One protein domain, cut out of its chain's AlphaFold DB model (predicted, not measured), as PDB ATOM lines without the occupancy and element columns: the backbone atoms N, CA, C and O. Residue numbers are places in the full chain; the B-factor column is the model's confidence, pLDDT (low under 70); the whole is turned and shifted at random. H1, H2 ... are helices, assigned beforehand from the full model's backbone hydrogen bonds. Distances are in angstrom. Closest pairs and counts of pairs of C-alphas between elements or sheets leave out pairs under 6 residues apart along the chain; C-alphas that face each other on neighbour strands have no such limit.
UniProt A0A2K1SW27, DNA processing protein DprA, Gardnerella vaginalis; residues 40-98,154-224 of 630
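What this domain is: This is residues 40 to 98 and 154 to 224 of the 630 residues of the protein "DNA processing protein DprA" of Gardnerella vaginalis (UniProt A0A2K1SW27). Look first for two long helices, H3 and H6, which cross at nearly a right angle, the last part of H6 over the middle of H3, and make the core. Round this cross pack H1 and H5 on the earlier half of H3, H4 in a corner between the later half of H3 and H6, and H2 across H5; H7 lies off the body, near H1. The printed part has 130 residues, with seven named helices in the order H1 to H7 and no named strand: an all-helix domain whose helix packing is mostly crossed. It is compact, with a radius of gyration of the C-alphas of 15.1 A, and spans 47 by 42 by 26 A.

How they stand to each other: Begin with H3, residues 72 to 93, the hub, touching five helices. Its residues 79 to 87 touch H6, residues 193 to 210, about perpendicular at 81 degrees; the closest C-alphas are those of Thr 83 and Cys 207, 4.8 A apart. At Ser 73 you find H1, residues 43 to 53, which touches H3 at a steep tilt of 40 degrees, the same way, with C-alphas 47 and 73 at 5.1 A. H5, residues 169 to 185, touches H3 at a steep tilt of 45 degrees, opposite ways; C-alphas 78 and 170 are closest, at 5.2 A. H2, residues 60 to 68, touches H5 about perpendicular at 88 degrees, with the C-alphas of Gly 68 and Gly 181 closest at 3.8 A. H4, residues 157 to 165, touches both H3, with C-alphas 86 and 161 at 7.2 A, and H6, with C-alphas 162 and 200 at 6.5 A. H7, residues 218 to 224, is close to H1 but not clearly touching, with C-alphas 46 and 222 at 7.3 A, and is apart from H6. In the seven helices every backbone O i to N i+4 pair is within hydrogen-bond range.

Where its parts are: Find C-alpha 72 at (-93.505, 83.622, 159.480); from there H3 runs 30.9 A to C-alpha 93 at (-79.567, 66.607, 137.759). H6 runs 25.5 A and H5 24.2 A from first to last C-alpha. H7 ends at C-alpha 224, at (-105.134, 83.996, 144.502).

The domain as a whole: The C-alphas farthest apart are those of Ile 40 and Gln 155, at 47.7 A. Residues 99 to 153 are not printed, and C-alphas 98 and 154 stand 17.7 A apart across this cut. Of the links printed whole, none is long. Look for pLDDT under 70 at residue 40 and residues 92 to 98, 154 to 157 and 188 to 191.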
ATOM      1  N   ILE A  40    -108.055  93.432 155.565       65.06
ATOM      2  CA  ILE A  40    -106.662  93.745 155.210       65.06
ATOM      3  C   ILE A  40    -105.812  92.544 155.623       65.06
ATOM      4  O   ILE A  40    -105.728  92.216 156.805       65.06
ATOM      5  N   LEU A  41    -105.226  91.862 154.638       83.31
ATOM      6  CA  LEU A  41    -104.343  90.732 154.890       83.31
ATOM      7  C   LEU A  41    -102.954  91.255 155.258       83.31
ATOM      8  O   LEU A  41    -102.254  91.796 154.402       83.31
ATOM      9  N   ASP A  42    -102.566  91.103 156.521       89.12
ATOM     10  CA  ASP A  42    -101.228  91.484 156.967       89.12
ATOM     11  C   ASP A  42    -100.143  90.504 156.482       89.12
ATOM     12  O   ASP A  42    -100.405  89.373 156.049       89.12
ATOM     13  N   ALA A  43     -98.892  90.957 156.568       89.56
ATOM     14  CA  ALA A  43     -97.716  90.221 156.118       89.56
ATOM     15  C   ALA A  43     -97.531  88.871 156.828       89.56
ATOM     16  O   ALA A  43     -97.095  87.893 156.212       89.56
ATOM     17  N   GLU A  44     -97.864  88.801 158.118       93.88
ATOM     18  CA  GLU A  44     -97.737  87.587 158.926       93.88
ATOM     19  C   GLU A  44     -98.758  86.532 158.479       93.88
ATOM     20  O   GLU A  44     -98.411  85.366 158.278       93.88
ATOM     21  N   THR A  45    -100.001  86.947 158.236       95.31
ATOM     22  CA  THR A  45    -101.091  86.100 157.748       95.31
ATOM     23  C   THR A  45    -100.804  85.602 156.337       95.31
ATOM     24  O   THR A  45    -100.939  84.405 156.073       95.31
ATOM     25  N   LEU A  46    -100.343  86.480 155.438       95.88
ATOM     26  CA  LEU A  46     -99.936  86.084 154.087       95.88
ATOM     27  C   LEU A  46     -98.777  85.081 154.125       95.88
ATOM     28  O   LEU A  46     -98.811  84.062 153.435       95.88
ATOM     29  N   SER A  47     -97.772  85.328 154.965       97.19
ATOM     30  CA  SER A  47     -96.632  84.421 155.118       97.19
ATOM     31  C   SER A  47     -97.070  83.054 155.640       97.19
ATOM     32  O   SER A  47     -96.651  82.029 155.107       97.19
ATOM     33  N   ARG A  48     -97.976  83.010 156.621       97.38
ATOM     34  CA  ARG A  48     -98.571  81.758 157.111       97.38
ATOM     35  C   ARG A  48     -99.372  81.037 156.035       97.38
ATOM     36  O   ARG A  48     -99.273  79.819 155.962       97.38
ATOM     37  N   ALA A  49    -100.097  81.752 155.174       96.94
ATOM     38  CA  ALA A  49    -100.791  81.153 154.033       96.94
ATOM     39  C   ALA A  49     -99.813  80.510 153.030       96.94
ATOM     40  O   ALA A  49    -100.045  79.385 152.584       96.94
ATOM     41  N   ILE A  50     -98.683  81.170 152.739       97.19
ATOM     42  CA  ILE A  50     -97.605  80.620 151.897       97.19
ATOM     43  C   ILE A  50     -96.979  79.375 152.542       97.19
ATOM     44  O   ILE A  50     -96.748  78.372 151.867       97.19
ATOM     45  N   LEU A  51     -96.723  79.406 153.852       97.31
ATOM     46  CA  LEU A  51     -96.194  78.240 154.559       97.31
ATOM     47  C   LEU A  51     -97.196  77.087 154.548       97.31
ATOM     48  O   LEU A  51     -96.795  75.969 154.252       97.31
ATOM     49  N   THR A  52     -98.486  77.348 154.769       96.56
ATOM     50  CA  THR A  52     -99.536  76.326 154.664       96.56
ATOM     51  C   THR A  52     -99.612  75.712 153.266       96.56
ATOM     52  O   THR A  52     -99.800  74.505 153.158       96.56
ATOM     53  N   PHE A  53     -99.399  76.488 152.196       95.69
ATOM     54  CA  PHE A  53     -99.324  75.957 150.827       95.69
ATOM     55  C   PHE A  53     -98.201  74.920 150.646       95.69
ATOM     56  O   PHE A  53     -98.316  73.999 149.839       95.69
ATOM     57  N   CYS A  54     -97.129  75.015 151.436       93.56
ATOM     58  CA  CYS A  54     -96.054  74.025 151.431       93.56
ATOM     59  C   CYS A  54     -96.446  72.715 152.145       93.56
ATOM     60  O   CYS A  54     -95.744  71.708 152.018       93.56
ATOM     61  N   LEU A  55     -97.550  72.694 152.896       91.19
ATOM     62  CA  LEU A  55     -97.961  71.574 153.744       91.19
ATOM     63  C   LEU A  55     -99.041  70.704 153.096       91.19
ATOM     64  O   LEU A  55     -99.705  71.085 152.140       91.19
ATOM     65  N   ASP A  56     -99.193  69.489 153.627       78.25
ATOM     66  CA  ASP A  56    -100.265  68.546 153.257       78.25
ATOM     67  C   ASP A  56    -101.313  68.375 154.375       78.25
ATOM     68  O   ASP A  56    -102.084  67.415 154.404       78.25
ATOM     69  N   GLY A  57    -101.288  69.276 155.359       80.88
ATOM     70  CA  GLY A  57    -102.031  69.182 156.613       80.88
ATOM     71  C   GLY A  57    -101.186  69.653 157.796       80.88
ATOM     72  O   GLY A  57    -100.273  70.462 157.632       80.88
ATOM     73  N   ALA A  58    -101.482  69.130 158.988       83.62
ATOM     74  CA  ALA A  58    -100.743  69.445 160.212       83.62
ATOM     75  C   ALA A  58     -99.269  69.025 160.097       83.62
ATOM     76  O   ALA A  58     -98.985  67.847 159.882       83.62
ATOM     77  N   ASP A  59     -98.340  69.958 160.302       89.69
ATOM     78  CA  ASP A  59     -96.904  69.681 160.255       89.69
ATOM     79  C   ASP A  59     -96.217  70.222 161.514       89.69
ATOM     80  O   ASP A  59     -96.085  71.432 161.717       89.69
ATOM     81  N   ALA A  60     -95.794  69.299 162.379       90.12
ATOM     82  CA  ALA A  60     -95.091  69.627 163.610       90.12
ATOM     83  C   ALA A  60     -93.747  70.313 163.330       90.12
ATOM     84  O   ALA A  60     -93.392  71.250 164.031       90.12
ATOM     85  N   ILE A  61     -93.010  69.920 162.287       92.56
ATOM     86  CA  ILE A  61     -91.698  70.509 161.980       92.56
ATOM     87  C   ILE A  61     -91.861  71.974 161.563       92.56
ATOM     88  O   ILE A  61     -91.124  72.835 162.044       92.56
ATOM     89  N   MET A  62     -92.855  72.275 160.721       95.25
ATOM     90  CA  MET A  62     -93.170  73.655 160.342       95.25
ATOM     91  C   MET A  62     -93.625  74.480 161.549       95.25
ATOM     92  O   MET A  62     -93.193  75.617 161.728       95.25
ATOM     93  N   TYR A  63     -94.469  73.913 162.411       94.75
ATOM     94  CA  TYR A  63     -94.910  74.607 163.618       94.75
ATOM     95  C   TYR A  63     -93.753  74.877 164.596       94.75
ATOM     96  O   TYR A  63     -93.662  75.967 165.157       94.75
ATOM     97  N   THR A  64     -92.803  73.947 164.725       93.88
ATOM     98  CA  THR A  64     -91.555  74.175 165.462       93.88
ATOM     99  C   THR A  64     -90.786  75.364 164.891       93.88
ATOM    100  O   THR A  64     -90.347  76.220 165.653       93.88
ATOM    101  N   LEU A  65     -90.653  75.475 163.565       96.06
ATOM    102  CA  LEU A  65     -90.011  76.646 162.956       96.06
ATOM    103  C   LEU A  65     -90.738  77.943 163.317       96.06
ATOM    104  O   LEU A  65     -90.081  78.917 163.670       96.06
ATOM    105  N   ILE A  66     -92.073  77.948 163.286       96.06
ATOM    106  CA  ILE A  66     -92.890  79.107 163.674       96.06
ATOM    107  C   ILE A  66     -92.634  79.526 165.127       96.06
ATOM    108  O   ILE A  66     -92.605  80.717 165.411       96.06
ATOM    109  N   LEU A  67     -92.420  78.572 166.037       94.25
ATOM    110  CA  LEU A  67     -92.133  78.859 167.447       94.25
ATOM    111  C   LEU A  67     -90.733  79.435 167.703       94.25
ATOM    112  O   LEU A  67     -90.521  80.060 168.744       94.25
ATOM    113  N   GLY A  68     -89.766  79.168 166.825       95.12
ATOM    114  CA  GLY A  68     -88.386  79.635 166.990       95.12
ATOM    115  C   GLY A  68     -87.979  80.785 166.071       95.12
ATOM    116  O   GLY A  68     -86.959  81.424 166.320       95.12
ATOM    117  N   ALA A  69     -88.750  81.051 165.019       96.62
ATOM    118  CA  ALA A  69     -88.553  82.189 164.133       96.62
ATOM    119  C   ALA A  69     -89.156  83.475 164.732       96.62
ATOM    120  O   ALA A  69     -90.128  83.409 165.481       96.62
ATOM    121  N   PRO A  70     -88.634  84.664 164.374       94.88
ATOM    122  CA  PRO A  70     -89.208  85.934 164.825       94.88
ATOM    123  C   PRO A  70     -90.604  86.202 164.238       94.88
ATOM    124  O   PRO A  70     -91.437  86.826 164.885       94.88
ATOM    125  N   ASN A  71     -90.849  85.754 163.004       95.06
ATOM    126  CA  ASN A  71     -92.117  85.858 162.285       95.06
ATOM    127  C   ASN A  71     -92.154  84.826 161.141       95.06
ATOM    128  O   ASN A  71     -91.120  84.257 160.766       95.06
ATOM    129  N   ALA A  72     -93.336  84.578 160.573       96.44
ATOM    130  CA  ALA A  72     -93.505  83.622 159.480       96.44
ATOM    131  C   ALA A  72     -92.815  84.088 158.185       96.44
ATOM    132  O   ALA A  72     -92.301  83.259 157.428       96.44
ATOM    133  N   SER A  73     -92.751  85.405 157.950       94.81
ATOM    134  CA  SER A  73     -92.097  85.999 156.774       94.81
ATOM    135  C   SER A  73     -90.622  85.604 156.674       94.81
ATOM    136  O   SER A  73     -90.159  85.198 155.607       94.81
ATOM    137  N   SER A  74     -89.892  85.591 157.796       96.19
ATOM    138  CA  SER A  74     -88.490  85.162 157.822       96.19
ATOM    139  C   SER A  74     -88.312  83.725 157.311       96.19
ATOM    140  O   SER A  74     -87.406  83.456 156.518       96.19
ATOM    141  N   ILE A  75     -89.206  82.802 157.690       97.56
ATOM    142  CA  ILE A  75     -89.172  81.407 157.217       97.56
ATOM    143  C   ILE A  75     -89.414  81.359 155.704       97.56
ATOM    144  O   ILE A  75     -88.635  80.731 154.984       97.56
ATOM    145  N   VAL A  76     -90.446  82.058 155.214       96.56
ATOM    146  CA  VAL A  76     -90.768  82.138 153.778       96.56
ATOM    147  C   VAL A  76     -89.572  82.657 152.981       96.56
ATOM    148  O   VAL A  76     -89.226  82.075 151.955       96.56
ATOM    149  N   GLN A  77     -88.888  83.695 153.469       93.62
ATOM    150  CA  GLN A  77     -87.694  84.238 152.821       93.62
ATOM    151  C   GLN A  77     -86.573  83.196 152.714       93.62
ATOM    152  O   GLN A  77     -85.999  83.027 151.635       93.62
ATOM    153  N   LYS A  78     -86.259  82.466 153.797       96.44
ATOM    154  CA  LYS A  78     -85.199  81.439 153.756       96.44
ATOM    155  C   LYS A  78     -85.575  80.281 152.833       96.44
ATOM    156  O   LYS A  78     -84.734  79.847 152.045       96.44
ATOM    157  N   LEU A  79     -86.831  79.830 152.869       95.38
ATOM    158  CA  LEU A  79     -87.329  78.790 151.966       95.38
ATOM    159  C   LEU A  79     -87.314  79.244 150.504       95.38
ATOM    160  O   LEU A  79     -86.913  78.467 149.642       95.38
ATOM    161  N   ARG A  80     -87.665  80.501 150.204       93.19
ATOM    162  CA  ARG A  80     -87.587  81.058 148.843       93.19
ATOM    163  C   ARG A  80     -86.160  81.012 148.304       93.19
ATOM    164  O   ARG A  80     -85.952  80.526 147.195       93.19
ATOM    165  N   MET A  81     -85.179  81.471 149.085       92.12
ATOM    166  CA  MET A  81     -83.767  81.456 148.672       92.12
ATOM    167  C   MET A  81     -83.260  80.030 148.434       92.12
ATOM    168  O   MET A  81     -82.610  79.760 147.425       92.12
ATOM    169  N   LEU A  82     -83.610  79.091 149.318       91.88
ATOM    170  CA  LEU A  82     -83.277  77.675 149.133       91.88
ATOM    171  C   LEU A  82     -83.977  77.067 147.913       91.88
ATOM    172  O   LEU A  82     -83.371  76.264 147.209       91.88
ATOM    173  N   THR A  83     -85.214  77.476 147.625       90.81
ATOM    174  CA  THR A  83     -85.977  77.000 146.465       90.81
ATOM    175  C   THR A  83     -85.280  77.362 145.159       90.81
ATOM    176  O   THR A  83     -85.144  76.489 144.308       90.81
ATOM    177  N   VAL A  84     -84.774  78.594 145.006       87.56
ATOM    178  CA  VAL A  84     -84.008  79.002 143.809       87.56
ATOM    179  C   VAL A  84     -82.813  78.071 143.590       87.56
ATOM    180  O   VAL A  84     -82.658  77.502 142.511       87.56
ATOM    181  N   ILE A  85     -82.019  77.854 144.642       87.00
ATOM    182  CA  ILE A  85     -80.812  77.018 144.599       87.00
ATOM    183  C   ILE A  85     -81.165  75.563 144.265       87.00
ATOM    184  O   ILE A  85     -80.509  74.929 143.438       87.00
ATOM    185  N   LEU A  86     -82.202  75.016 144.902       85.69
ATOM    186  CA  LEU A  86     -82.640  73.641 144.672       85.69
ATOM    187  C   LEU A  86     -83.196  73.449 143.260       85.69
ATOM    188  O   LEU A  86     -82.884  72.438 142.641       85.69
ATOM    189  N   CYS A  87     -83.952  74.408 142.721       83.06
ATOM    190  CA  CYS A  87     -84.479  74.340 141.356       83.06
ATOM    191  C   CYS A  87     -83.351  74.326 140.313       83.06
ATOM    192  O   CYS A  87     -83.392  73.540 139.368       83.06
ATOM    193  N   GLU A  88     -82.314  75.148 140.499       81.50
ATOM    194  CA  GLU A  88     -81.126  75.156 139.634       81.50
ATOM    195  C   GLU A  88     -80.410  73.806 139.632       81.50
ATOM    196  O   GLU A  88     -80.089  73.263 138.572       81.50
ATOM    197  N   LYS A  89     -80.208  73.232 140.821       77.62
ATOM    198  CA  LYS A  89     -79.544  71.935 140.976       77.62
ATOM    199  C   LYS A  89     -80.400  70.781 140.475       77.62
ATOM    200  O   LYS A  89     -79.875  69.880 139.829       77.62
ATOM    201  N   TYR A  90     -81.706  70.816 140.717       73.88
ATOM    202  CA  TYR A  90     -82.635  69.808 140.224       73.88
ATOM    203  C   TYR A  90     -82.664  69.780 138.692       73.88
ATOM    204  O   TYR A  90     -82.546  68.711 138.101       73.88
ATOM    205  N   ASN A  91     -82.704  70.947 138.043       70.69
ATOM    206  CA  ASN A  91     -82.626  71.051 136.583       70.69
ATOM    207  C   ASN A  91     -81.274  70.567 136.021       70.69
ATOM    208  O   ASN A  91     -81.227  70.041 134.910       70.69
ATOM    209  N   ALA A  92     -80.178  70.717 136.773       65.56
ATOM    210  CA  ALA A  92     -78.874  70.168 136.398       65.56
ATOM    211  C   ALA A  92     -78.818  68.633 136.528       65.56
ATOM    212  O   ALA A  92     -78.192  67.974 135.701       65.56
ATOM    213  N   ILE A  93     -79.495  68.059 137.529       64.44
ATOM    214  CA  ILE A  93     -79.567  66.607 137.759       64.44
ATOM    215  C   ILE A  93     -80.524  65.935 136.756       64.44
ATOM    216  O   ILE A  93     -80.172  64.923 136.156       64.44
ATOM    217  N   GLY A  94     -81.701  66.525 136.512       53.22
ATOM    218  CA  GLY A  94     -82.720  66.005 135.590       53.22
ATOM    219  C   GLY A  94     -82.333  66.045 134.106       53.22
ATOM    220  O   GLY A  94     -82.997  65.416 133.290       53.22
ATOM    221  N   LYS A  95     -81.245  66.737 133.738       43.94
ATOM    222  CA  LYS A  95     -80.651  66.653 132.391       43.94
ATOM    223  C   LYS A  95     -79.807  65.392 132.166       43.94
ATOM    224  O   LYS A  95     -79.518  65.095 131.013       43.94
ATOM    225  N   ASN A  96     -79.435  64.661 133.223       42.22
ATOM    226  CA  ASN A  96     -78.557  63.490 133.121       42.22
ATOM    227  C   ASN A  96     -79.230  62.153 133.469       42.22
ATOM    228  O   ASN A  96     -78.733  61.119 133.039       42.22
ATOM    229  N   GLU A  97     -80.355  62.131 134.190       42.69
ATOM    230  CA  GLU A  97     -81.065  60.891 134.539       42.69
ATOM    231  C   GLU A  97     -82.584  61.144 134.560       42.69
ATOM    232  O   GLU A  97     -83.049  62.095 135.193       42.69
ATOM    233  N   ASN A  98     -83.366  60.285 133.886       35.81
ATOM    234  CA  ASN A  98     -84.831  60.222 133.999       35.81
ATOM    235  C   ASN A  98     -85.204  59.814 135.437       35.81
ATOM    236  O   ASN A  98     -85.461  58.647 135.717       35.81
ATOM    237  N   LYS A 154     -77.180  56.617 149.911       49.53
ATOM    238  CA  LYS A 154     -76.306  57.623 149.273       49.53
ATOM    239  C   LYS A 154     -76.588  57.849 147.782       49.53
ATOM    240  O   LYS A 154     -76.144  58.863 147.241       49.53
ATOM    241  N   GLN A 155     -77.322  56.956 147.113       50.69
ATOM    242  CA  GLN A 155     -77.643  57.088 145.685       50.69
ATOM    243  C   GLN A 155     -78.968  57.799 145.395       50.69
ATOM    244  O   GLN A 155     -79.187  58.200 144.252       50.69
ATOM    245  N   THR A 156     -79.817  58.020 146.399       66.38
ATOM    246  CA  THR A 156     -81.116  58.669 146.186       66.38
ATOM    247  C   THR A 156     -80.968  60.138 145.772       66.38
ATOM    248  O   THR A 156     -80.122  60.877 146.287       66.38
ATOM    249  N   ALA A 157     -81.829  60.587 144.854       68.75
ATOM    250  CA  ALA A 157     -81.933  61.990 144.444       68.75
ATOM    251  C   ALA A 157     -82.088  62.931 145.650       68.75
ATOM    252  O   ALA A 157     -81.471  63.993 145.708       68.75
ATOM    253  N   GLU A 158     -82.880  62.502 146.633       70.69
ATOM    254  CA  GLU A 158     -83.127  63.219 147.880       70.69
ATOM    255  C   GLU A 158     -81.832  63.428 148.677       70.69
ATOM    256  O   GLU A 158     -81.532  64.556 149.063       70.69
ATOM    257  N   TYR A 159     -81.009  62.387 148.854       75.69
ATOM    258  CA  TYR A 159     -79.719  62.515 149.535       75.69
ATOM    259  C   TYR A 159     -78.780  63.492 148.814       75.69
ATOM    260  O   TYR A 159     -78.165  64.349 149.454       75.69
ATOM    261  N   ARG A 160     -78.702  63.415 147.475       79.38
ATOM    262  CA  ARG A 160     -77.898  64.351 146.667       79.38
ATOM    263  C   ARG A 160     -78.375  65.794 146.860       79.38
ATOM    264  O   ARG A 160     -77.544  66.687 147.013       79.38
ATOM    265  N   LEU A 161     -79.690  66.021 146.904       80.88
ATOM    266  CA  LEU A 161     -80.277  67.343 147.137       80.88
ATOM    267  C   LEU A 161     -79.987  67.863 148.551       80.88
ATOM    268  O   LEU A 161     -79.540  69.005 148.660       80.88
ATOM    269  N   ILE A 162     -80.148  67.044 149.600       82.69
ATOM    270  CA  ILE A 162     -79.811  67.412 150.993       82.69
ATOM    271  C   ILE A 162     -78.347  67.836 151.080       82.69
ATOM    272  O   ILE A 162     -78.044  68.952 151.498       82.69
ATOM    273  N   LYS A 163     -77.439  66.986 150.592       84.00
ATOM    274  CA  LYS A 163     -75.999  67.265 150.594       84.00
ATOM    275  C   LYS A 163     -75.654  68.533 149.815       84.00
ATOM    276  O   LYS A 163     -74.696  69.230 150.127       84.00
ATOM    277  N   SER A 164     -76.442  68.861 148.793       82.62
ATOM    278  CA  SER A 164     -76.213  70.051 147.982       82.62
ATOM    279  C   SER A 164     -76.548  71.364 148.696       82.62
ATOM    280  O   SER A 164     -76.019  72.407 148.304       82.62
ATOM    281  N   ILE A 165     -77.426  71.344 149.698       84.19
ATOM    282  CA  ILE A 165     -77.782  72.523 150.501       84.19
ATOM    283  C   ILE A 165     -77.122  72.510 151.881       84.19
ATOM    284  O   ILE A 165     -77.205  73.499 152.609       84.19
ATOM    285  N   GLU A 166     -76.435  71.421 152.225       83.81
ATOM    286  CA  GLU A 166     -75.657  71.297 153.449       83.81
ATOM    287  C   GLU A 166     -74.605  72.417 153.525       83.81
ATOM    288  O   GLU A 166     -73.862  72.684 152.580       83.81
ATOM    289  N   GLY A 167     -74.593  73.147 154.642       82.94
ATOM    290  CA  GLY A 167     -73.723  74.309 154.834       82.94
ATOM    291  C   GLY A 167     -74.267  75.645 154.307       82.94
ATOM    292  O   GLY A 167     -73.671  76.679 154.621       82.94
ATOM    293  N   ASN A 168     -75.398  75.667 153.588       92.31
ATOM    294  CA  ASN A 168     -76.019  76.905 153.107       92.31
ATOM    295  C   ASN A 168     -76.445  77.819 154.281       92.31
ATOM    296  O   ASN A 168     -77.071  77.336 155.230       92.31
ATOM    297  N   PRO A 169     -76.169  79.139 154.233       93.69
ATOM    298  CA  PRO A 169     -76.496  80.050 155.331       93.69
ATOM    299  C   PRO A 169     -77.999  80.120 155.637       93.69
ATOM    300  O   PRO A 169     -78.376  80.223 156.801       93.69
ATOM    301  N   HIS A 170     -78.872  80.016 154.631       93.88
ATOM    302  CA  HIS A 170     -80.321  80.025 154.839       93.88
ATOM    303  C   HIS A 170     -80.811  78.751 155.531       93.88
ATOM    304  O   HIS A 170     -81.681  78.837 156.396       93.88
ATOM    305  N   LEU A 171     -80.223  77.591 155.209       94.88
ATOM    306  CA  LEU A 171     -80.529  76.336 155.898       94.88
ATOM    307  C   LEU A 171     -80.081  76.391 157.363       94.88
ATOM    308  O   LEU A 171     -80.866  76.047 158.237       94.88
ATOM    309  N   LYS A 172     -78.881  76.918 157.645       94.50
ATOM    310  CA  LYS A 172     -78.391  77.100 159.024       94.50
ATOM    311  C   LYS A 172     -79.311  77.985 159.868       94.50
ATOM    312  O   LYS A 172     -79.520  77.708 161.042       94.50
ATOM    313  N   ILE A 173     -79.888  79.036 159.281       96.25
ATOM    314  CA  ILE A 173     -80.874  79.876 159.980       96.25
ATOM    315  C   ILE A 173     -82.153  79.078 160.286       96.25
ATOM    316  O   ILE A 173     -82.680  79.174 161.391       96.25
ATOM    317  N   LEU A 174     -82.638  78.255 159.350       96.19
ATOM    318  CA  LEU A 174     -83.788  77.378 159.605       96.19
ATOM    319  C   LEU A 174     -83.487  76.329 160.684       96.19
ATOM    320  O   LEU A 174     -84.349  76.057 161.512       96.19
ATOM    321  N   GLU A 175     -82.273  75.778 160.730       95.00
ATOM    322  CA  GLU A 175     -81.834  74.886 161.813       95.00
ATOM    323  C   GLU A 175     -81.837  75.597 163.171       95.00
ATOM    324  O   GLU A 175     -82.294  75.027 164.160       95.00
ATOM    325  N   GLN A 176     -81.387  76.857 163.224       94.44
ATOM    326  CA  GLN A 176     -81.438  77.677 164.439       94.44
ATOM    327  C   GLN A 176     -82.880  77.926 164.893       94.44
ATOM    328  O   GLN A 176     -83.187  77.725 166.068       94.44
ATOM    329  N   TYR A 177     -83.776  78.305 163.973       96.38
ATOM    330  CA  TYR A 177     -85.204  78.459 164.274       96.38
ATOM    331  C   TYR A 177     -85.814  77.145 164.747       96.38
ATOM    332  O   TYR A 177     -86.555  77.125 165.723       96.38
ATOM    333  N   PHE A 178     -85.468  76.028 164.116       94.88
ATOM    334  CA  PHE A 178     -85.971  74.720 164.510       94.88
ATOM    335  C   PHE A 178     -85.502  74.338 165.915       94.88
ATOM    336  O   PHE A 178     -86.311  73.940 166.748       94.88
ATOM    337  N   HIS A 179     -84.217  74.523 166.216       92.88
ATOM    338  CA  HIS A 179     -83.663  74.255 167.539       92.88
ATOM    339  C   HIS A 179     -84.317  75.131 168.619       92.88
ATOM    340  O   HIS A 179     -84.754  74.619 169.652       92.88
ATOM    341  N   GLN A 180     -84.443  76.438 168.370       92.94
ATOM    342  CA  GLN A 180     -85.121  77.356 169.287       92.94
ATOM    343  C   GLN A 180     -86.589  76.962 169.488       92.94
ATOM    344  O   GLN A 180     -87.082  76.945 170.613       92.94
ATOM    345  N   GLY A 181     -87.271  76.583 168.409       92.88
ATOM    346  CA  GLY A 181     -88.648  76.118 168.434       92.88
ATOM    347  C   GLY A 181     -88.838  74.836 169.235       92.88
ATOM    348  O   GLY A 181     -89.790  74.742 170.007       92.88
ATOM    349  N   LEU A 182     -87.921  73.867 169.117       90.88
ATOM    350  CA  LEU A 182     -87.960  72.628 169.899       90.88
ATOM    351  C   LEU A 182     -87.876  72.931 171.398       90.88
ATOM    352  O   LEU A 182     -88.641  72.366 172.183       90.88
ATOM    353  N   ILE A 183     -86.999  73.860 171.788       89.62
ATOM    354  CA  ILE A 183     -86.881  74.323 173.176       89.62
ATOM    355  C   ILE A 183     -88.180  75.000 173.627       89.62
ATOM    356  O   ILE A 183     -88.706  74.653 174.687       89.62
ATOM    357  N   SER A 184     -88.719  75.923 172.823       88.69
ATOM    358  CA  SER A 184     -89.979  76.621 173.106       88.69
ATOM    359  C   SER A 184     -91.156  75.653 173.265       88.69
ATOM    360  O   SER A 184     -91.999  75.845 174.140       88.69
ATOM    361  N   TRP A 185     -91.195  74.583 172.469       87.38
ATOM    362  CA  TRP A 185     -92.244  73.565 172.524       87.38
ATOM    363  C   TRP A 185     -92.052  72.545 173.665       87.38
ATOM    364  O   TRP A 185     -92.954  71.771 173.972       87.38
ATOM    365  N   GLY A 186     -90.902  72.559 174.347       84.94
ATOM    366  CA  GLY A 186     -90.642  71.727 175.525       84.94
ATOM    367  C   GLY A 186     -89.863  70.434 175.259       84.94
ATOM    368  O   GLY A 186     -89.823  69.563 176.130       84.94
ATOM    369  N   TYR A 187     -89.210  70.296 174.102       81.56
ATOM    370  CA  TYR A 187     -88.321  69.169 173.813       81.56
ATOM    371  C   TYR A 187     -86.935  69.379 174.438       81.56
ATOM    372  O   TYR A 187     -86.180  70.265 174.047       81.56
ATOM    373  N   ALA A 188     -86.574  68.521 175.399       64.88
ATOM    374  CA  ALA A 188     -85.322  68.631 176.158       64.88
ATOM    375  C   ALA A 188     -84.052  68.245 175.367       64.88
ATOM    376  O   ALA A 188     -82.968  68.714 175.701       64.88
ATOM    377  N   ASN A 189     -84.175  67.418 174.319       66.56
ATOM    378  CA  ASN A 189     -83.065  66.967 173.465       66.56
ATOM    379  C   ASN A 189     -83.142  67.601 172.065       66.56
ATOM    380  O   ASN A 189     -83.273  66.900 171.061       66.56
ATOM    381  N   ALA A 190     -83.067  68.932 171.997       63.53
ATOM    382  CA  ALA A 190     -83.153  69.682 170.740       63.53
ATOM    383  C   ALA A 190     -81.956  69.455 169.782       63.53
ATOM    384  O   ALA A 190     -82.072  69.710 168.588       63.53
ATOM    385  N   ASN A 191     -80.836  68.906 170.272       64.38
ATOM    386  CA  ASN A 191     -79.610  68.644 169.497       64.38
ATOM    387  C   ASN A 191     -79.521  67.219 168.916       64.38
ATOM    388  O   ASN A 191     -78.437  66.650 168.794       64.38
ATOM    389  N   ASN A 192     -80.652  66.599 168.576       75.00
ATOM    390  CA  ASN A 192     -80.653  65.257 167.993       75.00
ATOM    391  C   ASN A 192     -80.380  65.311 166.478       75.00
ATOM    392  O   ASN A 192     -81.190  65.859 165.728       75.00
ATOM    393  N   SER A 193     -79.305  64.669 166.010       77.69
ATOM    394  CA  SER A 193     -78.962  64.569 164.581       77.69
ATOM    395  C   SER A 193     -80.098  63.986 163.730       77.69
ATOM    396  O   SER A 193     -80.339  64.456 162.620       77.69
ATOM    397  N   LYS A 194     -80.878  63.040 164.272       81.25
ATOM    398  CA  LYS A 194     -82.061  62.485 163.590       81.25
ATOM    399  C   LYS A 194     -83.131  63.550 163.319       81.25
ATOM    400  O   LYS A 194     -83.773  63.512 162.276       81.25
ATOM    401  N   SER A 195     -83.314  64.511 164.230       83.81
ATOM    402  CA  SER A 195     -84.322  65.572 164.075       83.81
ATOM    403  C   SER A 195     -83.943  66.585 162.990       83.81
ATOM    404  O   SER A 195     -84.812  67.011 162.231       83.81
ATOM    405  N   LEU A 196     -82.647  66.887 162.846       87.25
ATOM    406  CA  LEU A 196     -82.137  67.743 161.773       87.25
ATOM    407  C   LEU A 196     -82.266  67.073 160.401       87.25
ATOM    408  O   LEU A 196     -82.681  67.724 159.449       87.25
ATOM    409  N   ILE A 197     -82.027  65.761 160.306       86.75
ATOM    410  CA  ILE A 197     -82.270  65.012 159.061       86.75
ATOM    411  C   ILE A 197     -83.752  65.109 158.658       86.75
ATOM    412  O   ILE A 197     -84.064  65.383 157.499       86.75
ATOM    413  N   THR A 198     -84.680  64.939 159.606       88.31
ATOM    414  CA  THR A 198     -86.123  65.091 159.346       88.31
ATOM    415  C   THR A 198     -86.492  66.517 158.922       88.31
ATOM    416  O   THR A 198     -87.313  66.692 158.014       88.31
ATOM    417  N   LEU A 199     -85.871  67.535 159.530       92.00
ATOM    418  CA  LEU A 199     -86.018  68.929 159.108       92.00
ATOM    419  C   LEU A 199     -85.553  69.110 157.661       92.00
ATOM    420  O   LEU A 199     -86.315  69.629 156.852       92.00
ATOM    421  N   HIS A 200     -84.348  68.657 157.308       92.06
ATOM    422  CA  HIS A 200     -83.785  68.819 155.960       92.06
ATOM    423  C   HIS A 200     -84.660  68.179 154.882       92.06
ATOM    424  O   HIS A 200     -84.957  68.818 153.872       92.06
ATOM    425  N   ARG A 201     -85.145  66.954 155.124       89.31
ATOM    426  CA  ARG A 201     -86.106  66.285 154.230       89.31
ATOM    427  C   ARG A 201     -87.382  67.103 154.054       89.31
ATOM    428  O   ARG A 201     -87.908  67.234 152.950       89.31
ATOM    429  N   SER A 202     -87.888  67.684 155.140       91.69
ATOM    430  CA  SER A 202     -89.093  68.517 155.100       91.69
ATOM    431  C   SER A 202     -88.856  69.823 154.344       91.69
ATOM    432  O   SER A 202     -89.654  70.157 153.476       91.69
ATOM    433  N   VAL A 203     -87.715  70.486 154.558       93.94
ATOM    434  CA  VAL A 203     -87.314  71.698 153.828       93.94
ATOM    435  C   VAL A 203     -87.277  71.461 152.323       93.94
ATOM    436  O   VAL A 203     -87.802  72.288 151.581       93.94
ATOM    437  N   ILE A 204     -86.731  70.335 151.856       90.44
ATOM    438  CA  ILE A 204     -86.733  70.008 150.422       90.44
ATOM    439  C   ILE A 204     -88.161  69.864 149.904       90.44
ATOM    440  O   ILE A 204     -88.508  70.503 148.912       90.44
ATOM    441  N   ARG A 205     -89.010  69.079 150.583       90.12
ATOM    442  CA  ARG A 205     -90.418  68.901 150.182       90.12
ATOM    443  C   ARG A 205     -91.164  70.235 150.121       90.12
ATOM    444  O   ARG A 205     -91.896  70.481 149.163       90.12
ATOM    445  N   TRP A 206     -90.948  71.109 151.102       94.50
ATOM    446  CA  TRP A 206     -91.544  72.440 151.128       94.50
ATOM    447  C   TRP A 206     -91.022  73.323 149.995       94.50
ATOM    448  O   TRP A 206     -91.832  73.941 149.318       94.50
ATOM    449  N   CYS A 207     -89.713  73.337 149.727       92.50
ATOM    450  CA  CYS A 207     -89.134  74.099 148.615       92.50
ATOM    451  C   CYS A 207     -89.679  73.632 147.258       92.50
ATOM    452  O   CYS A 207     -90.038  74.453 146.417       92.50
ATOM    453  N   MET A 208     -89.811  72.316 147.051       87.50
ATOM    454  CA  MET A 208     -90.388  71.775 145.815       87.50
ATOM    455  C   MET A 208     -91.844  72.214 145.643       87.50
ATOM    456  O   MET A 208     -92.218  72.675 144.569       87.50
ATOM    457  N   ARG A 209     -92.659  72.170 146.703       90.81
ATOM    458  CA  ARG A 209     -94.036  72.693 146.659       90.81
ATOM    459  C   ARG A 209     -94.073  74.196 146.413       90.81
ATOM    460  O   ARG A 209     -94.822  74.650 145.558       90.81
ATOM    461  N   LEU A 210     -93.216  74.951 147.091       92.25
ATOM    462  CA  LEU A 210     -93.101  76.400 146.947       92.25
ATOM    463  C   LEU A 210     -92.698  76.819 145.524       92.25
ATOM    464  O   LEU A 210     -93.096  77.887 145.069       92.25
ATOM    465  N   SER A 211     -91.985  75.963 144.782       89.12
ATOM    466  CA  SER A 211     -91.673  76.194 143.363       89.12
ATOM    467  C   SER A 211     -92.910  76.218 142.450       89.12
ATOM    468  O   SER A 211     -92.857  76.788 141.360       89.12
ATOM    469  N   HIS A 212     -94.035  75.653 142.905       89.81
ATOM    470  CA  HIS A 212     -95.324  75.665 142.206       89.81
ATOM    471  C   HIS A 212     -96.227  76.838 142.607       89.81
ATOM    472  O   HIS A 212     -97.368  76.916 142.147       89.81
ATOM    473  N   LEU A 213     -95.748  77.749 143.458       89.88
ATOM    474  CA  LEU A 213     -96.490  78.955 143.800       89.88
ATOM    475  C   LEU A 213     -96.702  79.803 142.524       89.88
ATOM    476  O   LEU A 213     -95.750  80.017 141.771       89.88
ATOM    477  N   PRO A 214     -97.926  80.291 142.244       87.38
ATOM    478  CA  PRO A 214     -98.251  80.885 140.942       87.38
ATOM    479  C   PRO A 214     -97.531  82.211 140.666       87.38
ATOM    480  O   PRO A 214     -97.299  82.565 139.512       87.38
ATOM    481  N   SER A 215     -97.200  82.969 141.709       89.00
ATOM    482  CA  SER A 215     -96.478  84.234 141.605       89.00
ATOM    483  C   SER A 215     -95.788  84.558 142.927       89.00
ATOM    484  O   SER A 215     -96.170  84.025 143.961       89.00
ATOM    485  N   TRP A 216     -94.805  85.454 142.891       87.25
ATOM    486  CA  TRP A 216     -94.251  86.115 144.078       87.25
ATOM    487  C   TRP A 216     -94.712  87.571 144.204       87.25
ATOM    488  O   TRP A 216     -94.367  88.238 145.177       87.25
ATOM    489  N   ASP A 217     -95.509  88.054 143.245       88.81
ATOM    490  CA  ASP A 217     -96.186  89.343 143.345       88.81
ATOM    491  C   ASP A 217     -97.250  89.284 144.445       88.81
ATOM    492  O   ASP A 217     -98.154  88.442 144.416       88.81
ATOM    493  N   VAL A 218     -97.131  90.182 145.422       87.94
ATOM    494  CA  VAL A 218     -97.953  90.182 146.637       87.94
ATOM    495  C   VAL A 218     -99.439  90.326 146.306       87.94
ATOM    496  O   VAL A 218    -100.259  89.590 146.848       87.94
ATOM    497  N   GLN A 219     -99.805  91.227 145.392       88.06
ATOM    498  CA  GLN A 219    -101.208  91.492 145.067       88.06
ATOM    499  C   GLN A 219    -101.850  90.311 144.335       88.06
ATOM    500  O   GLN A 219    -102.956  89.887 144.682       88.06
ATOM    501  N   LYS A 220    -101.139  89.710 143.373       90.25
ATOM    502  CA  LYS A 220    -101.580  88.476 142.709       90.25
ATOM    503  C   LYS A 220    -101.702  87.318 143.693       90.25
ATOM    504  O   LYS A 220    -102.663  86.558 143.602       90.25
ATOM    505  N   LEU A 221    -100.775  87.194 144.644       91.12
ATOM    506  CA  LEU A 221    -100.829  86.167 145.685       91.12
ATOM    507  C   LEU A 221    -102.021  86.343 146.619       91.12
ATOM    508  O   LEU A 221    -102.746  85.375 146.849       91.12
ATOM    509  N   ILE A 222    -102.257  87.560 147.117       91.69
ATOM    510  CA  ILE A 222    -103.427  87.875 147.943       91.69
ATOM    511  C   ILE A 222    -104.695  87.528 147.169       91.69
ATOM    512  O   ILE A 222    -105.525  86.768 147.664       91.69
ATOM    513  N   SER A 223    -104.820  88.010 145.930       91.94
ATOM    514  CA  SER A 223    -105.968  87.707 145.075       91.94
ATOM    515  C   SER A 223    -106.136  86.203 144.845       91.94
ATOM    516  O   SER A 223    -107.261  85.720 144.781       91.94
ATOM    517  N   TRP A 224    -105.054  85.438 144.720       93.44
ATOM    518  CA  TRP A 224    -105.134  83.996 144.502       93.44
ATOM    519  C   TRP A 224    -105.569  83.243 145.765       93.44
ATOM    520  O   TRP A 224    -106.530  82.473 145.722       93.44
TER     521      TRP A 224